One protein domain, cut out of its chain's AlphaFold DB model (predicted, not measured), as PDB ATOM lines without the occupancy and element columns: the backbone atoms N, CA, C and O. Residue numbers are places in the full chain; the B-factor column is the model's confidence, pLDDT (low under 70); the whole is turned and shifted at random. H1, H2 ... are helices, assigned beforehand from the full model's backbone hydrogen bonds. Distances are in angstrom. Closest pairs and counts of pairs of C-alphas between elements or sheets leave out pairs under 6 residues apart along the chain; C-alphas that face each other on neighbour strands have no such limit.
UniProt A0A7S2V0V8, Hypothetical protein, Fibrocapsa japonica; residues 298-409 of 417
ATOM      1  N   LYS A 298     178.909 167.237 258.870       55.75
ATOM      2  CA  LYS A 298     179.089 166.461 260.109       55.75
ATOM      3  C   LYS A 298     180.134 165.379 259.915       55.75
ATOM      4  O   LYS A 298     179.864 164.290 259.422       55.75
ATOM      5  N   TYR A 299     181.335 165.715 260.372       56.34
ATOM      6  CA  TYR A 299     182.440 164.799 260.617       56.34
ATOM      7  C   TYR A 299     181.995 163.745 261.649       56.34
ATOM      8  O   TYR A 299     182.226 163.889 262.850       56.34
ATOM      9  N   ASP A 300     181.261 162.728 261.200       66.38
ATOM     10  CA  ASP A 300     180.785 161.653 262.065       66.38
ATOM     11  C   ASP A 300     181.984 160.927 262.662       66.38
ATOM     12  O   ASP A 300     182.950 160.648 261.954       66.38
ATOM     13  N   LEU A 301     181.931 160.595 263.955       65.00
ATOM     14  CA  LEU A 301     183.050 159.969 264.665       65.00
ATOM     15  C   LEU A 301     183.539 158.703 263.943       65.00
ATOM     16  O   LEU A 301     184.735 158.459 263.889       65.00
ATOM     17  N   ALA A 302     182.632 157.931 263.338       62.31
ATOM     18  CA  ALA A 302     182.982 156.750 262.552       62.31
ATOM     19  C   ALA A 302     183.807 157.106 261.305       62.31
ATOM     20  O   ALA A 302     184.848 156.502 261.068       62.31
ATOM     21  N   ASN A 303     183.405 158.135 260.556       67.31
ATOM     22  CA  ASN A 303     184.158 158.624 259.398       67.31
ATOM     23  C   ASN A 303     185.463 159.315 259.815       67.31
ATOM     24  O   ASN A 303     186.484 159.197 259.142       67.31
ATOM     25  N   ALA A 304     185.454 159.993 260.963       68.44
ATOM     26  CA  ALA A 304     186.639 160.574 261.574       68.44
ATOM     27  C   ALA A 304     187.629 159.487 261.997       68.44
ATOM     28  O   ALA A 304     188.833 159.669 261.860       68.44
ATOM     29  N   VAL A 305     187.137 158.354 262.500       73.25
ATOM     30  CA  VAL A 305     187.956 157.184 262.814       73.25
ATOM     31  C   VAL A 305     188.455 156.540 261.530       73.25
ATOM     32  O   VAL A 305     189.631 156.225 261.484       73.25
ATOM     33  N   LEU A 306     187.627 156.400 260.494       70.19
ATOM     34  CA  LEU A 306     187.975 155.731 259.233       70.19
ATOM     35  C   LEU A 306     188.793 156.586 258.254       70.19
ATOM     36  O   LEU A 306     189.321 156.042 257.295       70.19
ATOM     37  N   GLY A 307     188.918 157.898 258.473       65.56
ATOM     38  CA  GLY A 307     189.720 158.775 257.612       65.56
ATOM     39  C   GLY A 307     189.079 159.085 256.254       65.56
ATOM     40  O   GLY A 307     189.757 159.599 255.369       65.56
ATOM     41  N   THR A 308     187.774 158.843 256.087       67.56
ATOM     42  CA  THR A 308     187.043 158.957 254.807       67.56
ATOM     43  C   THR A 308     187.007 160.365 254.201       67.56
ATOM     44  O   THR A 308     186.610 160.531 253.055       67.56
ATOM     45  N   TYR A 309     187.411 161.393 254.953       63.75
ATOM     46  CA  TYR A 309     187.436 162.789 254.496       63.75
ATOM     47  C   TYR A 309     188.847 163.341 254.270       63.75
ATOM     48  O   TYR A 309     189.006 164.522 253.944       63.75
ATOM     49  N   ALA A 310     189.881 162.532 254.485       67.50
ATOM     50  CA  ALA A 310     191.238 162.944 254.174       67.50
ATOM     51  C   ALA A 310     191.417 162.987 252.655       67.50
ATOM     52  O   ALA A 310     190.870 162.159 251.927       67.50
ATOM     53  N   ARG A 311     192.176 163.965 252.149       73.62
ATOM     54  CA  ARG A 311     192.489 163.968 250.718       73.62
ATOM     55  C   ARG A 311     193.331 162.731 250.411       73.62
ATOM     56  O   ARG A 311     194.237 162.442 251.195       73.62
ATOM     57  N   PRO A 312     193.080 162.043 249.286       70.88
ATOM     58  CA  PRO A 312     193.858 160.873 248.913       70.88
ATOM     59  C   PRO A 312     195.336 161.254 248.845       70.88
ATOM     60  O   PRO A 312     195.746 162.125 248.069       70.88
ATOM     61  N   MET A 313     196.139 160.623 249.696       63.62
ATOM     62  CA  MET A 313     197.587 160.725 249.611       63.62
ATOM     63  C   MET A 313     198.063 159.866 248.442       63.62
ATOM     64  O   MET A 313     197.613 158.739 248.270       63.62
ATOM     65  N   PHE A 314     198.964 160.409 247.620       70.62
ATOM     66  CA  PHE A 314     199.450 159.778 246.381       70.62
ATOM     67  C   PHE A 314     198.410 159.643 245.255       70.62
ATOM     68  O   PHE A 314     198.515 158.762 244.409       70.62
ATOM     69  N   GLY A 315     197.419 160.540 245.205       73.94
ATOM     70  CA  GLY A 315     196.602 160.785 244.007       73.94
ATOM     71  C   GLY A 315     195.566 159.717 243.642       73.94
ATOM     72  O   GLY A 315     194.688 160.015 242.840       73.94
ATOM     73  N   ALA A 316     195.614 158.521 244.235       76.62
ATOM     74  CA  ALA A 316     194.671 157.442 243.916       76.62
ATOM     75  C   ALA A 316     194.257 156.567 245.107       76.62
ATOM     76  O   ALA A 316     193.232 155.894 245.032       76.62
ATOM     77  N   ILE A 317     195.026 156.547 246.199       81.81
ATOM     78  CA  ILE A 317     194.755 155.638 247.315       81.81
ATOM     79  C   ILE A 317     193.925 156.375 248.358       81.81
ATOM     80  O   ILE A 317     194.344 157.405 248.891       81.81
ATOM     81  N   ASP A 318     192.742 155.835 248.643       83.44
ATOM     82  CA  ASP A 318     191.921 156.325 249.740       83.44
ATOM     83  C   ASP A 318     192.668 156.116 251.063       83.44
ATOM     84  O   ASP A 318     193.189 155.035 251.371       83.44
ATOM     85  N   GLN A 319     192.719 157.183 251.848       82.62
ATOM     86  CA  GLN A 319     193.363 157.217 253.149       82.62
ATOM     87  C   GLN A 319     192.785 156.139 254.074       82.62
ATOM     88  O   GLN A 319     193.532 155.531 254.842       82.62
ATOM     89  N   GLY A 320     191.484 155.846 253.961       84.38
ATOM     90  CA  GLY A 320     190.834 154.827 254.780       84.38
ATOM     91  C   GLY A 320     191.419 153.426 254.586       84.38
ATOM     92  O   GLY A 320     191.682 152.731 255.570       84.38
ATOM     93  N   TYR A 321     191.726 153.031 253.344       87.19
ATOM     94  CA  TYR A 321     192.389 151.747 253.076       87.19
ATOM     95  C   TYR A 321     193.799 151.709 253.651       87.19
ATOM     96  O   TYR A 321     194.208 150.701 254.229       87.19
ATOM     97  N   LEU A 322     194.534 152.817 253.535       86.38
ATOM     98  CA  LEU A 322     195.879 152.912 254.087       86.38
ATOM     99  C   LEU A 322     195.856 152.817 255.618       86.38
ATOM    100  O   LEU A 322     196.695 152.132 256.205       86.38
ATOM    101  N   GLN A 323     194.875 153.453 256.257       87.81
ATOM    102  CA  GLN A 323     194.692 153.415 257.700       87.81
ATOM    103  C   GLN A 323     194.318 152.006 258.178       87.81
ATOM    104  O   GLN A 323     194.940 151.489 259.107       87.81
ATOM    105  N   ALA A 324     193.358 151.358 257.513       87.00
ATOM    106  CA  ALA A 324     192.976 149.980 257.800       87.00
ATOM    107  C   ALA A 324     194.176 149.031 257.642       87.00
ATOM    108  O   ALA A 324     194.472 148.255 258.552       87.00
ATOM    109  N   GLY A 325     194.934 149.163 256.550       90.06
ATOM    110  CA  GLY A 325     196.148 148.385 256.305       90.06
ATOM    111  C   GLY A 325     197.188 148.543 257.417       90.06
ATOM    112  O   GLY A 325     197.701 147.544 257.912       90.06
ATOM    113  N   HIS A 326     197.437 149.773 257.881       89.88
ATOM    114  CA  HIS A 326     198.348 150.019 259.005       89.88
ATOM    115  C   HIS A 326     197.844 149.405 260.310       89.88
ATOM    116  O   HIS A 326     198.635 148.823 261.044       89.88
ATOM    117  N   THR A 327     196.542 149.490 260.604       88.25
ATOM    118  CA  THR A 327     195.990 148.882 261.827       88.25
ATOM    119  C   THR A 327     196.084 147.360 261.815       88.25
ATOM    120  O   THR A 327     196.459 146.769 262.825       88.25
ATOM    121  N   VAL A 328     195.807 146.724 260.673       92.75
ATOM    122  CA  VAL A 328     195.934 145.270 260.515       92.75
ATOM    123  C   VAL A 328     197.401 144.860 260.609       92.75
ATOM    124  O   VAL A 328     197.721 143.932 261.346       92.75
ATOM    125  N   LEU A 329     198.306 145.578 259.938       92.62
ATOM    126  CA  LEU A 329     199.742 145.310 260.009       92.62
ATOM    127  C   LEU A 329     200.273 145.461 261.440       92.62
ATOM    128  O   LEU A 329     200.985 144.584 261.917       92.62
ATOM    129  N   LEU A 330     199.889 146.526 262.148       92.69
ATOM    130  CA  LEU A 330     200.263 146.743 263.545       92.69
ATOM    131  C   LEU A 330     199.751 145.610 264.443       92.69
ATOM    132  O   LEU A 330     200.495 145.131 265.294       92.69
ATOM    133  N   ALA A 331     198.509 145.158 264.245       93.44
ATOM    134  CA  ALA A 331     197.934 144.044 264.996       93.44
ATOM    135  C   ALA A 331     198.683 142.729 264.739       93.44
ATOM    136  O   ALA A 331     198.980 142.004 265.686       93.44
ATOM    137  N   VAL A 332     199.042 142.444 263.481       95.12
ATOM    138  CA  VAL A 332     199.843 141.265 263.119       95.12
ATOM    139  C   VAL A 332     201.234 141.348 263.740       95.12
ATOM    140  O   VAL A 332     201.674 140.389 264.363       95.12
ATOM    141  N   VAL A 333     201.910 142.496 263.656       95.06
ATOM    142  CA  VAL A 333     203.237 142.680 264.264       95.06
ATOM    143  C   VAL A 333     203.173 142.543 265.788       95.06
ATOM    144  O   VAL A 333     204.034 141.893 266.374       95.06
ATOM    145  N   LEU A 334     202.141 143.087 266.440       95.06
ATOM    146  CA  LEU A 334     201.908 142.909 267.877       95.06
ATOM    147  C   LEU A 334     201.692 141.441 268.252       95.06
ATOM    148  O   LEU A 334     202.224 140.997 269.272       95.06
ATOM    149  N   LEU A 335     200.933 140.703 267.437       95.06
ATOM    150  CA  LEU A 335     200.705 139.271 267.605       95.06
ATOM    151  C   LEU A 335     202.032 138.506 267.497       95.06
ATOM    152  O   LEU A 335     202.392 137.782 268.420       95.06
ATOM    153  N   CYS A 336     202.789 138.739 266.420       95.31
ATOM    154  CA  CYS A 336     204.093 138.124 266.167       95.31
ATOM    155  C   CYS A 336     205.140 138.469 267.241       95.31
ATOM    156  O   CYS A 336     206.018 137.661 267.531       95.31
ATOM    157  N   ALA A 337     205.068 139.665 267.832       96.00
ATOM    158  CA  ALA A 337     206.019 140.115 268.844       96.00
ATOM    159  C   ALA A 337     205.730 139.556 270.249       96.00
ATOM    160  O   ALA A 337     206.670 139.337 271.013       96.00
ATOM    161  N   ASN A 338     204.457 139.351 270.615       95.56
ATOM    162  CA  ASN A 338     204.069 139.044 272.000       95.56
ATOM    163  C   ASN A 338     203.532 137.627 272.225       95.56
ATOM    164  O   ASN A 338     203.552 137.163 273.364       95.56
ATOM    165  N   ILE A 339     203.029 136.951 271.190       96.00
ATOM    166  CA  ILE A 339     202.419 135.627 271.333       96.00
ATOM    167  C   ILE A 339     203.346 134.580 270.737       96.00
ATOM    168  O   ILE A 339     203.676 134.618 269.555       96.00
ATOM    169  N   GLU A 340     203.721 133.617 271.571       95.19
ATOM    170  CA  GLU A 340     204.411 132.402 271.166       95.19
ATOM    171  C   GLU A 340     203.418 131.247 271.248       95.19
ATOM    172  O   GLU A 340     202.908 130.923 272.321       95.19
ATOM    173  N   TYR A 341     203.106 130.657 270.097       95.56
ATOM    174  CA  TYR A 341     202.259 129.476 270.023       95.56
ATOM    175  C   TYR A 341     202.961 128.418 269.163       95.56
ATOM    176  O   TYR A 341     203.147 128.659 267.964       95.56
ATOM    177  N   PRO A 342     203.373 127.279 269.750       93.75
ATOM    178  CA  PRO A 342     204.092 126.244 269.018       93.75
ATOM    179  C   PRO A 342     203.194 125.635 267.935       93.75
ATOM    180  O   PRO A 342     202.019 125.346 268.180       93.75
ATOM    181  N   GLY A 343     203.735 125.436 266.733       92.88
ATOM    182  CA  GLY A 343     203.002 124.861 265.604       92.88
ATOM    183  C   GLY A 343     202.178 125.860 264.789       92.88
ATOM    184  O   GLY A 343     201.505 125.447 263.842       92.88
ATOM    185  N   ASN A 344     202.227 127.161 265.104       93.62
ATOM    186  CA  ASN A 344     201.714 128.210 264.223       93.62
ATOM    187  C   ASN A 344     202.889 129.003 263.614       93.62
ATOM    188  O   ASN A 344     203.577 129.722 264.345       93.62
ATOM    189  N   PRO A 345     203.089 128.952 262.282       88.31
ATOM    190  CA  PRO A 345     204.234 129.581 261.621       88.31
ATOM    191  C   PRO A 345     204.264 131.112 261.742       88.31
ATOM    192  O   PRO A 345     205.298 131.719 261.486       88.31
ATOM    193  N   LEU A 346     203.152 131.757 262.120       87.75
ATOM    194  CA  LEU A 346     203.099 133.211 262.315       87.75
ATOM    195  C   LEU A 346     203.613 133.660 263.689       87.75
ATOM    196  O   LEU A 346     203.987 134.818 263.854       87.75
ATOM    197  N   THR A 347     203.609 132.768 264.677       92.31
ATOM    198  CA  THR A 347     203.986 133.068 266.070       92.31
ATOM    199  C   THR A 347     205.255 132.342 266.509       92.31
ATOM    200  O   THR A 347     205.873 132.724 267.499       92.31
ATOM    201  N   GLU A 348     205.673 131.315 265.769       94.44
ATOM    202  CA  GLU A 348     206.913 130.564 265.987       94.44
ATOM    203  C   GLU A 348     208.099 131.253 265.287       94.44
ATOM    204  O   GLU A 348     208.732 130.723 264.376       94.44
ATOM    205  N   LEU A 349     208.358 132.500 265.684       94.88
ATOM    206  CA  LEU A 349     209.496 133.281 265.206       94.88
ATOM    207  C   LEU A 349     210.705 133.076 266.135       94.88
ATOM    208  O   LEU A 349     210.524 133.092 267.357       94.88
ATOM    209  N   PRO A 350     211.931 132.959 265.587       95.12
ATOM    210  CA  PRO A 350     213.163 132.991 266.369       95.12
ATOM    211  C   PRO A 350     213.202 134.186 267.323       95.12
ATOM    212  O   PRO A 350     212.726 135.282 266.997       95.12
ATOM    213  N   THR A 351     213.782 133.978 268.503       95.19
ATOM    214  CA  THR A 351     213.859 134.972 269.582       95.19
ATOM    215  C   THR A 351     214.439 136.300 269.112       95.19
ATOM    216  O   THR A 351     213.908 137.355 269.451       95.19
ATOM    217  N   GLU A 352     215.440 136.245 268.237       96.75
ATOM    218  CA  GLU A 352     216.147 137.400 267.689       96.75
ATOM    219  C   GLU A 352     215.208 138.292 266.869       96.75
ATOM    220  O   GLU A 352     215.231 139.517 266.986       96.75
ATOM    221  N   ILE A 353     214.334 137.681 266.062       96.12
ATOM    222  CA  ILE A 353     213.387 138.416 265.218       96.12
ATOM    223  C   ILE A 353     212.296 139.048 266.080       96.12
ATOM    224  O   ILE A 353     211.894 140.184 265.831       96.12
ATOM    225  N   ARG A 354     211.825 138.352 267.118       95.50
ATOM    226  CA  ARG A 354     210.810 138.913 268.022       95.50
ATOM    227  C   ARG A 354     211.342 140.104 268.798       95.50
ATOM    228  O   ARG A 354     210.642 141.106 268.906       95.50
ATOM    229  N   ASP A 355     212.556 140.010 269.325       96.19
ATOM    230  CA  ASP A 355     213.151 141.105 270.089       96.19
ATOM    231  C   ASP A 355     213.458 142.304 269.184       96.19
ATOM    232  O   ASP A 355     213.208 143.450 269.571       96.19
ATOM    233  N   PHE A 356     213.847 142.058 267.929       96.94
ATOM    234  CA  PHE A 356     213.919 143.098 266.904       96.94
ATOM    235  C   PHE A 356     212.553 143.757 266.645       96.94
ATOM    236  O   PHE A 356     212.452 144.986 266.655       96.94
ATOM    237  N   LEU A 357     211.480 142.970 266.480       96.44
ATOM    238  CA  LEU A 357     210.120 143.494 266.291       96.44
ATOM    239  C   LEU A 357     209.648 144.313 267.496       96.44
ATOM    240  O   LEU A 357     209.103 145.396 267.305       96.44
ATOM    241  N   LYS A 358     209.882 143.843 268.727       96.75
ATOM    242  CA  LYS A 358     209.554 144.584 269.955       96.75
ATOM    243  C   LYS A 358     210.299 145.910 270.017       96.75
ATOM    244  O   LYS A 358     209.679 146.937 270.276       96.75
ATOM    245  N   THR A 359     211.600 145.898 269.735       97.00
ATOM    246  CA  THR A 359     212.433 147.107 269.737       97.00
ATOM    247  C   THR A 359     211.926 148.112 268.702       97.00
ATOM    248  O   THR A 359     211.685 149.272 269.032       97.00
ATOM    249  N   GLY A 360     211.652 147.662 267.472       95.81
ATOM    250  CA  GLY A 360     211.062 148.508 266.431       95.81
ATOM    251  C   GLY A 360     209.682 149.058 266.811       95.81
ATOM    252  O   GLY A 360     209.377 150.220 266.539       95.81
ATOM    253  N   LEU A 361     208.858 148.259 267.491       95.62
ATOM    254  CA  LEU A 361     207.544 148.674 267.981       95.62
ATOM    255  C   LEU A 361     207.656 149.773 269.050       95.62
ATOM    256  O   LEU A 361     206.909 150.746 269.003       95.62
ATOM    257  N   VAL A 362     208.607 149.643 269.981       96.56
ATOM    258  CA  VAL A 362     208.884 150.647 271.022       96.56
ATOM    259  C   VAL A 362     209.325 151.969 270.396       96.56
ATOM    260  O   VAL A 362     208.766 153.013 270.734       96.56
ATOM    261  N   VAL A 363     210.253 151.933 269.434       96.38
ATOM    262  CA  VAL A 363     210.710 153.135 268.715       96.38
ATOM    263  C   VAL A 363     209.548 153.811 267.978       96.38
ATOM    264  O   VAL A 363     209.353 155.021 268.104       96.38
ATOM    265  N   ASN A 364     208.719 153.039 267.269       95.19
ATOM    266  CA  ASN A 364     207.539 153.577 266.588       95.19
ATOM    267  C   ASN A 364     206.536 154.207 267.563       95.19
ATOM    268  O   ASN A 364     206.007 155.285 267.288       95.19
ATOM    269  N   TYR A 365     206.293 153.586 268.721       95.06
ATOM    270  CA  TYR A 365     205.428 154.173 269.743       95.06
ATOM    271  C   TYR A 365     206.006 155.452 270.344       95.06
ATOM    272  O   TYR A 365     205.244 156.383 270.597       95.06
ATOM    273  N   ALA A 366     207.326 155.542 270.522       97.38
ATOM    274  CA  ALA A 366     207.975 156.764 270.985       97.38
ATOM    275  C   ALA A 366     207.775 157.920 269.987       97.38
ATOM    276  O   ALA A 366     207.355 159.012 270.377       97.38
ATOM    277  N   ILE A 367     207.975 157.666 268.689       96.44
ATOM    278  CA  ILE A 367     207.731 158.656 267.625       96.44
ATOM    279  C   ILE A 367     206.252 159.069 267.602       96.44
ATOM    280  O   ILE A 367     205.930 160.261 267.580       96.44
ATOM    281  N   ASN A 368     205.333 158.100 267.664       96.38
ATOM    282  CA  ASN A 368     203.897 158.375 267.681       96.38
ATOM    283  C   ASN A 368     203.465 159.154 268.929       96.38
ATOM    284  O   ASN A 368     202.591 160.014 268.830       96.38
ATOM    285  N   ALA A 369     204.081 158.909 270.087       97.44
ATOM    286  CA  ALA A 369     203.810 159.646 271.317       97.44
ATOM    287  C   ALA A 369     204.188 161.126 271.183       97.44
ATOM    288  O   ALA A 369     203.392 161.998 271.539       97.44
ATOM    289  N   VAL A 370     205.351 161.425 270.594       97.94
ATOM    290  CA  VAL A 370     205.766 162.806 270.304       97.94
ATOM    291  C   VAL A 370     204.775 163.480 269.347       97.94
ATOM    292  O   VAL A 370     204.297 164.586 269.618       97.94
ATOM    293  N   LEU A 371     204.385 162.799 268.264       97.56
ATOM    294  CA  LEU A 371     203.380 163.310 267.324       97.56
ATOM    295  C   LEU A 371     202.009 163.527 267.981       97.56
ATOM    296  O   LEU A 371     201.331 164.508 267.671       97.56
ATOM    297  N   ALA A 372     201.603 162.657 268.906       97.56
ATOM    298  CA  ALA A 372     200.340 162.777 269.627       97.56
ATOM    299  C   ALA A 372     200.320 164.017 270.532       97.56
ATOM    300  O   ALA A 372     199.316 164.728 270.598       97.56
ATOM    301  N   VAL A 373     201.443 164.355 271.169       97.69
ATOM    302  CA  VAL A 373     201.558 165.608 271.931       97.69
ATOM    303  C   VAL A 373     201.397 166.823 271.009       97.69
ATOM    304  O   VAL A 373     200.632 167.737 271.326       97.69
ATOM    305  N   PHE A 374     202.032 166.821 269.831       97.56
ATOM    306  CA  PHE A 374     201.844 167.886 268.839       97.56
ATOM    307  C   PHE A 374     200.403 167.971 268.314       97.56
ATOM    308  O   PHE A 374     199.892 169.073 268.075       97.56
ATOM    309  N   SER A 375     199.716 166.832 268.177       97.06
ATOM    310  CA  SER A 375     198.331 166.787 267.702       97.06
ATOM    311  C   SER A 375     197.363 167.472 268.672       97.06
ATOM    312  O   SER A 375     196.463 168.177 268.219       97.06
ATOM    313  N   ILE A 376     197.593 167.409 269.992       97.12
ATOM    314  CA  ILE A 376     196.776 168.125 270.990       97.12
ATOM    315  C   ILE A 376     196.778 169.635 270.731       97.12
ATOM    316  O   ILE A 376     195.715 170.262 270.698       97.12
ATOM    317  N   PHE A 377     197.956 170.240 270.555       96.62
ATOM    318  CA  PHE A 377     198.063 171.687 270.333       96.62
ATOM    319  C   PHE A 377     197.362 172.102 269.043       96.62
ATOM    320  O   PHE A 377     196.631 173.095 269.013       96.62
ATOM    321  N   LYS A 378     197.534 171.305 267.989       94.94
ATOM    322  CA  LYS A 378     196.925 171.577 266.691       94.94
ATOM    323  C   LYS A 378     195.405 171.408 266.717       94.94
ATOM    324  O   LYS A 378     194.698 172.290 266.239       94.94
ATOM    325  N   ALA A 379     194.895 170.356 267.354       94.31
ATOM    326  CA  ALA A 379     193.461 170.116 267.504       94.31
ATOM    327  C   ALA A 379     192.767 171.232 268.293       94.31
ATOM    328  O   ALA A 379     191.685 171.675 267.908       94.31
ATOM    329  N   ARG A 380     193.413 171.759 269.345       94.12
ATOM    330  CA  ARG A 380     192.893 172.908 270.105       94.12
ATOM    331  C   ARG A 380     192.773 174.163 269.245       94.12
ATOM    332  O   ARG A 380     191.769 174.860 269.350       94.12
ATOM    333  N   ASN A 381     193.747 174.422 268.373       92.75
ATOM    334  CA  ASN A 381     193.695 175.559 267.448       92.75
ATOM    335  C   ASN A 381     192.574 175.406 266.407       92.75
ATOM    336  O   ASN A 381     191.980 176.401 266.000       92.75
ATOM    337  N   LEU A 382     192.247 174.166 266.027       88.00
ATOM    338  CA  LEU A 382     191.183 173.831 265.074       88.00
ATOM    339  C   LEU A 382     189.802 173.634 265.729       88.00
ATOM    340  O   LEU A 382     188.840 173.310 265.037       88.00
ATOM    341  N   SER A 383     189.679 173.837 267.049       89.06
ATOM    342  CA  SER A 383     188.450 173.586 267.828       89.06
ATOM    343  C   SER A 383     187.914 172.149 267.713       89.06
ATOM    344  O   SER A 383     186.710 171.916 267.794       89.06
ATOM    345  N   GLN A 384     188.805 171.174 267.531       89.06
ATOM    346  CA  GLN A 384     188.477 169.750 267.474       89.06
ATOM    347  C   GLN A 384     188.779 169.063 268.815       89.06
ATOM    348  O   GLN A 384     189.625 169.551 269.568       89.06
ATOM    349  N   PRO A 385     188.114 167.940 269.149       90.88
ATOM    350  CA  PRO A 385     188.315 167.251 270.424       90.88
ATOM    351  C   PRO A 385     189.767 166.746 270.553       90.88
ATOM    352  O   PRO A 385     190.150 165.806 269.854       90.88
ATOM    353  N   PRO A 386     190.597 167.319 271.448       94.25
ATOM    354  CA  PRO A 386     192.028 167.015 271.490       94.25
ATOM    355  C   PRO A 386     192.315 165.585 271.954       94.25
ATOM    356  O   PRO A 386     193.281 164.983 271.506       94.25
ATOM    357  N   GLN A 387     191.465 165.025 272.819       94.56
ATOM    358  CA  GLN A 387     191.608 163.654 273.321       94.56
ATOM    359  C   GLN A 387     191.456 162.617 272.203       94.56
ATOM    360  O   GLN A 387     192.212 161.650 272.150       94.56
ATOM    361  N   PHE A 388     190.512 162.853 271.287       93.94
ATOM    362  CA  PHE A 388     190.293 161.991 270.130       93.94
ATOM    363  C   PHE A 388     191.531 161.966 269.229       93.94
ATOM    364  O   PHE A 388     192.046 160.898 268.915       93.94
ATOM    365  N   TRP A 389     192.057 163.142 268.877       94.88
ATOM    366  CA  TRP A 389     193.241 163.245 268.023       94.88
ATOM    367  C   TRP A 389     194.520 162.773 268.695       94.88
ATOM    368  O   TRP A 389     195.367 162.198 268.023       94.88
ATOM    369  N   PHE A 390     194.654 162.944 270.009       96.62
ATOM    370  CA  PHE A 390     195.763 162.360 270.755       96.62
ATOM    371  C   PHE A 390     195.768 160.834 270.620       96.62
ATOM    372  O   PHE A 390     196.752 160.266 270.156       96.62
ATOM    373  N   GLY A 391     194.650 160.176 270.952       94.88
ATOM    374  CA  GLY A 391     194.539 158.718 270.849       94.88
ATOM    375  C   GLY A 391     194.705 158.223 269.413       94.88
ATOM    376  O   GLY A 391     195.421 157.252 269.166       94.88
ATOM    377  N   LYS A 392     194.113 158.937 268.447       93.50
ATOM    378  CA  LYS A 392     194.224 158.604 267.025       93.50
ATOM    379  C   LYS A 392     195.674 158.705 266.529       93.50
ATOM    380  O   LYS A 392     196.158 157.785 265.875       93.50
ATOM    381  N   THR A 393     196.386 159.781 266.863       95.56
ATOM    382  CA  THR A 393     197.797 159.973 266.492       95.56
ATOM    383  C   THR A 393     198.738 159.032 267.241       95.56
ATOM    384  O   THR A 393     199.729 158.605 266.666       95.56
ATOM    385  N   LEU A 394     198.426 158.636 268.474       95.38
ATOM    386  CA  LEU A 394     199.227 157.647 269.198       95.38
ATOM    387  C   LEU A 394     199.210 156.276 268.495       95.38
ATOM    388  O   LEU A 394     200.238 155.609 268.400       95.38
ATOM    389  N   LEU A 395     198.048 155.873 267.969       92.31
ATOM    390  CA  LEU A 395     197.874 154.586 267.291       92.31
ATOM    391  C   LEU A 395     198.348 154.604 265.832       92.31
ATOM    392  O   LEU A 395     198.983 153.658 265.380       92.31
ATOM    393  N   LEU A 396     198.034 155.669 265.089       93.00
ATOM    394  CA  LEU A 396     198.260 155.751 263.637       93.00
ATOM    395  C   LEU A 396     199.451 156.630 263.244       93.00
ATOM    396  O   LEU A 396     199.786 156.732 262.063       93.00
ATOM    397  N   GLY A 397     200.065 157.308 264.210       94.62
ATOM    398  CA  GLY A 397     201.238 158.140 264.000       94.62
ATOM    399  C   GLY A 397     201.009 159.283 263.020       94.62
ATOM    400  O   GLY A 397     200.032 160.039 263.092       94.62
ATOM    401  N   GLY A 398     201.940 159.396 262.073       92.50
ATOM    402  CA  GLY A 398     201.976 160.460 261.073       92.50
ATOM    403  C   GLY A 398     200.730 160.541 260.190       92.50
ATOM    404  O   GLY A 398     200.365 161.648 259.794       92.50
ATOM    405  N   LEU A 399     200.032 159.426 259.929       91.06
ATOM    406  CA  LEU A 399     198.810 159.440 259.113       91.06
ATOM    407  C   LEU A 399     197.730 160.315 259.748       91.06
ATOM    408  O   LEU A 399     197.269 161.275 259.137       91.06
ATOM    409  N   ALA A 400     197.374 160.026 261.000       93.00
ATOM    410  CA  ALA A 400     196.347 160.778 261.710       93.00
ATOM    411  C   ALA A 400     196.774 162.226 261.973       93.00
ATOM    412  O   ALA A 400     195.950 163.137 261.920       93.00
ATOM    413  N   TYR A 401     198.065 162.465 262.227       94.44
ATOM    414  CA  TYR A 401     198.563 163.832 262.340       94.44
ATOM    415  C   TYR A 401     198.383 164.604 261.026       94.44
ATOM    416  O   TYR A 401     197.914 165.741 261.046       94.44
ATOM    417  N   ASN A 402     198.692 163.987 259.882       92.06
ATOM    418  CA  ASN A 402     198.497 164.597 258.573       92.06
ATOM    419  C   ASN A 402     197.016 164.902 258.296       92.06
ATOM    420  O   ASN A 402     196.697 166.002 257.850       92.06
ATOM    421  N   GLU A 403     196.101 164.000 258.647       90.31
ATOM    422  CA  GLU A 403     194.656 164.258 258.555       90.31
ATOM    423  C   GLU A 403     194.234 165.464 259.384       90.31
ATOM    424  O   GLU A 403     193.546 166.346 258.877       90.31
ATOM    425  N   LEU A 404     194.714 165.561 260.627       91.50
ATOM    426  CA  LEU A 404     194.474 166.726 261.472       91.50
ATOM    427  C   LEU A 404     195.032 168.009 260.841       91.50
ATOM    428  O   LEU A 404     194.463 169.084 261.009       91.50
ATOM    429  N   THR A 405     196.147 167.927 260.109       91.19
ATOM    430  CA  THR A 405     196.699 169.090 259.403       91.19
ATOM    431  C   THR A 405     195.872 169.524 258.198       91.19
ATOM    432  O   THR A 405     195.869 170.711 257.874       91.19
ATOM    433  N   GLN A 406     195.182 168.582 257.558       87.38
ATOM    434  CA  GLN A 406     194.340 168.821 256.389       87.38
ATOM    435  C   GLN A 406     192.895 169.149 256.756       87.38
ATOM    436  O   GLN A 406     192.182 169.742 255.941       87.38
ATOM    437  N   ALA A 407     192.459 168.774 257.961       83.75
ATOM    438  CA  ALA A 407     191.156 169.121 258.487       83.75
ATOM    439  C   ALA A 407     191.001 170.648 258.451       83.75
ATOM    440  O   ALA A 407     191.675 171.387 259.171       83.75
ATOM    441  N   LYS A 408     190.135 171.132 257.552       68.81
ATOM    442  CA  LYS A 408     189.802 172.556 257.466       68.81
ATOM    443  C   LYS A 408     189.225 173.020 258.802       68.81
ATOM    444  O   LYS A 408     188.568 172.241 259.489       68.81
ATOM    445  N   ASP A 409     189.421 174.304 259.112       64.31
ATOM    446  CA  ASP A 409     188.770 175.004 260.225       64.31
ATOM    447  C   ASP A 409     187.241 174.787 260.166       64.31
ATOM    448  O   ASP A 409     186.512 175.598 259.590       64.31
TER     449      ASP A 409
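This is residues 298 to 409 of the 417 residues of the protein "Hypothetical protein" of Fibrocapsa japonica (UniProt A0A7S2V0V8). Two helices, H2 and the much longer H3, meet near their ends as a V, and the short helices H4 and H5 fold back along the far part of H3 and fill the open mouth of the V. The small helix H1 sits at that same open end, beside the first residues of H2, while the loop of residues 339 to 350 joins H2 and H3 at the tip. The printed part has 112 residues with five named helices, H1 to H5 in order along the chain, and no named strand; the class is all helix. The whole is only just loose, close to compact, with a radius of gyration of the C-alphas of 16.3 A, and elongated, spanning 51 by 28 by 23 A.

Start at H1, residues 301 to 306, which only just touches H2, residues 319 to 338, with 3 pairs of C-alphas within 8 A; the closest C-alphas are those of Leu 306 and Gly 320, 5.4 A apart, and the lines are about perpendicular at 76 degrees. Look next at residues 333 to 338 of H2, which alone touch H3, residues 351 to 381: the closest C-alphas, of Ala 337 and Arg 354, are 5.0 A apart, and this helical hairpin has a steep tilt of 41 degrees, opposite ways. H3 and H4, residues 386 to 396, form another hairpin at a shallow tilt of 27 degrees; their closest C-alphas, of Ala 372 and Phe 390, are 4.7 A apart. H4 and H5, residues 398 to 406, are a hairpin at a steep tilt of 42 degrees, with the closest C-alphas, of Thr 393 and Ala 400, 5.1 A apart. H5 touches residues 368 to 379 of H3, running the same way at a shallow tilt of 16 degrees; the closest C-alphas are those of Ser 375 and Tyr 401, 6.1 A apart. H1 is apart from H3 and H5. In H1, H2, H4 and H5 each O i to N i+4 pair is within hydrogen-bond range, and in H3 26 of 27 are.

Find C-alpha 301 at (183.050, 159.969, 264.665), where H1 begins. H2 runs 28.3 A from first to last C-alpha. H3 begins at C-alpha 351, (213.859, 134.972, 269.582), and runs 45.4 A, with a kink of 26 degrees near residue 374. H4 runs 15.1 A, and H5 ends at C-alpha 406, (194.340, 168.821, 256.389).

The C-alphas farthest apart, of Gly 343 and Asp 409, are 52.4 A apart. The printed part has no cut. The links H1 to H2 and H2 to H3 are long, and those from H3 to H4 and H4 to H5 are tight. The mean pLDDT of the printed part is 88.4; it is under 70 at residues 298 to 304, 307 to 310, 313 and 408 to 409.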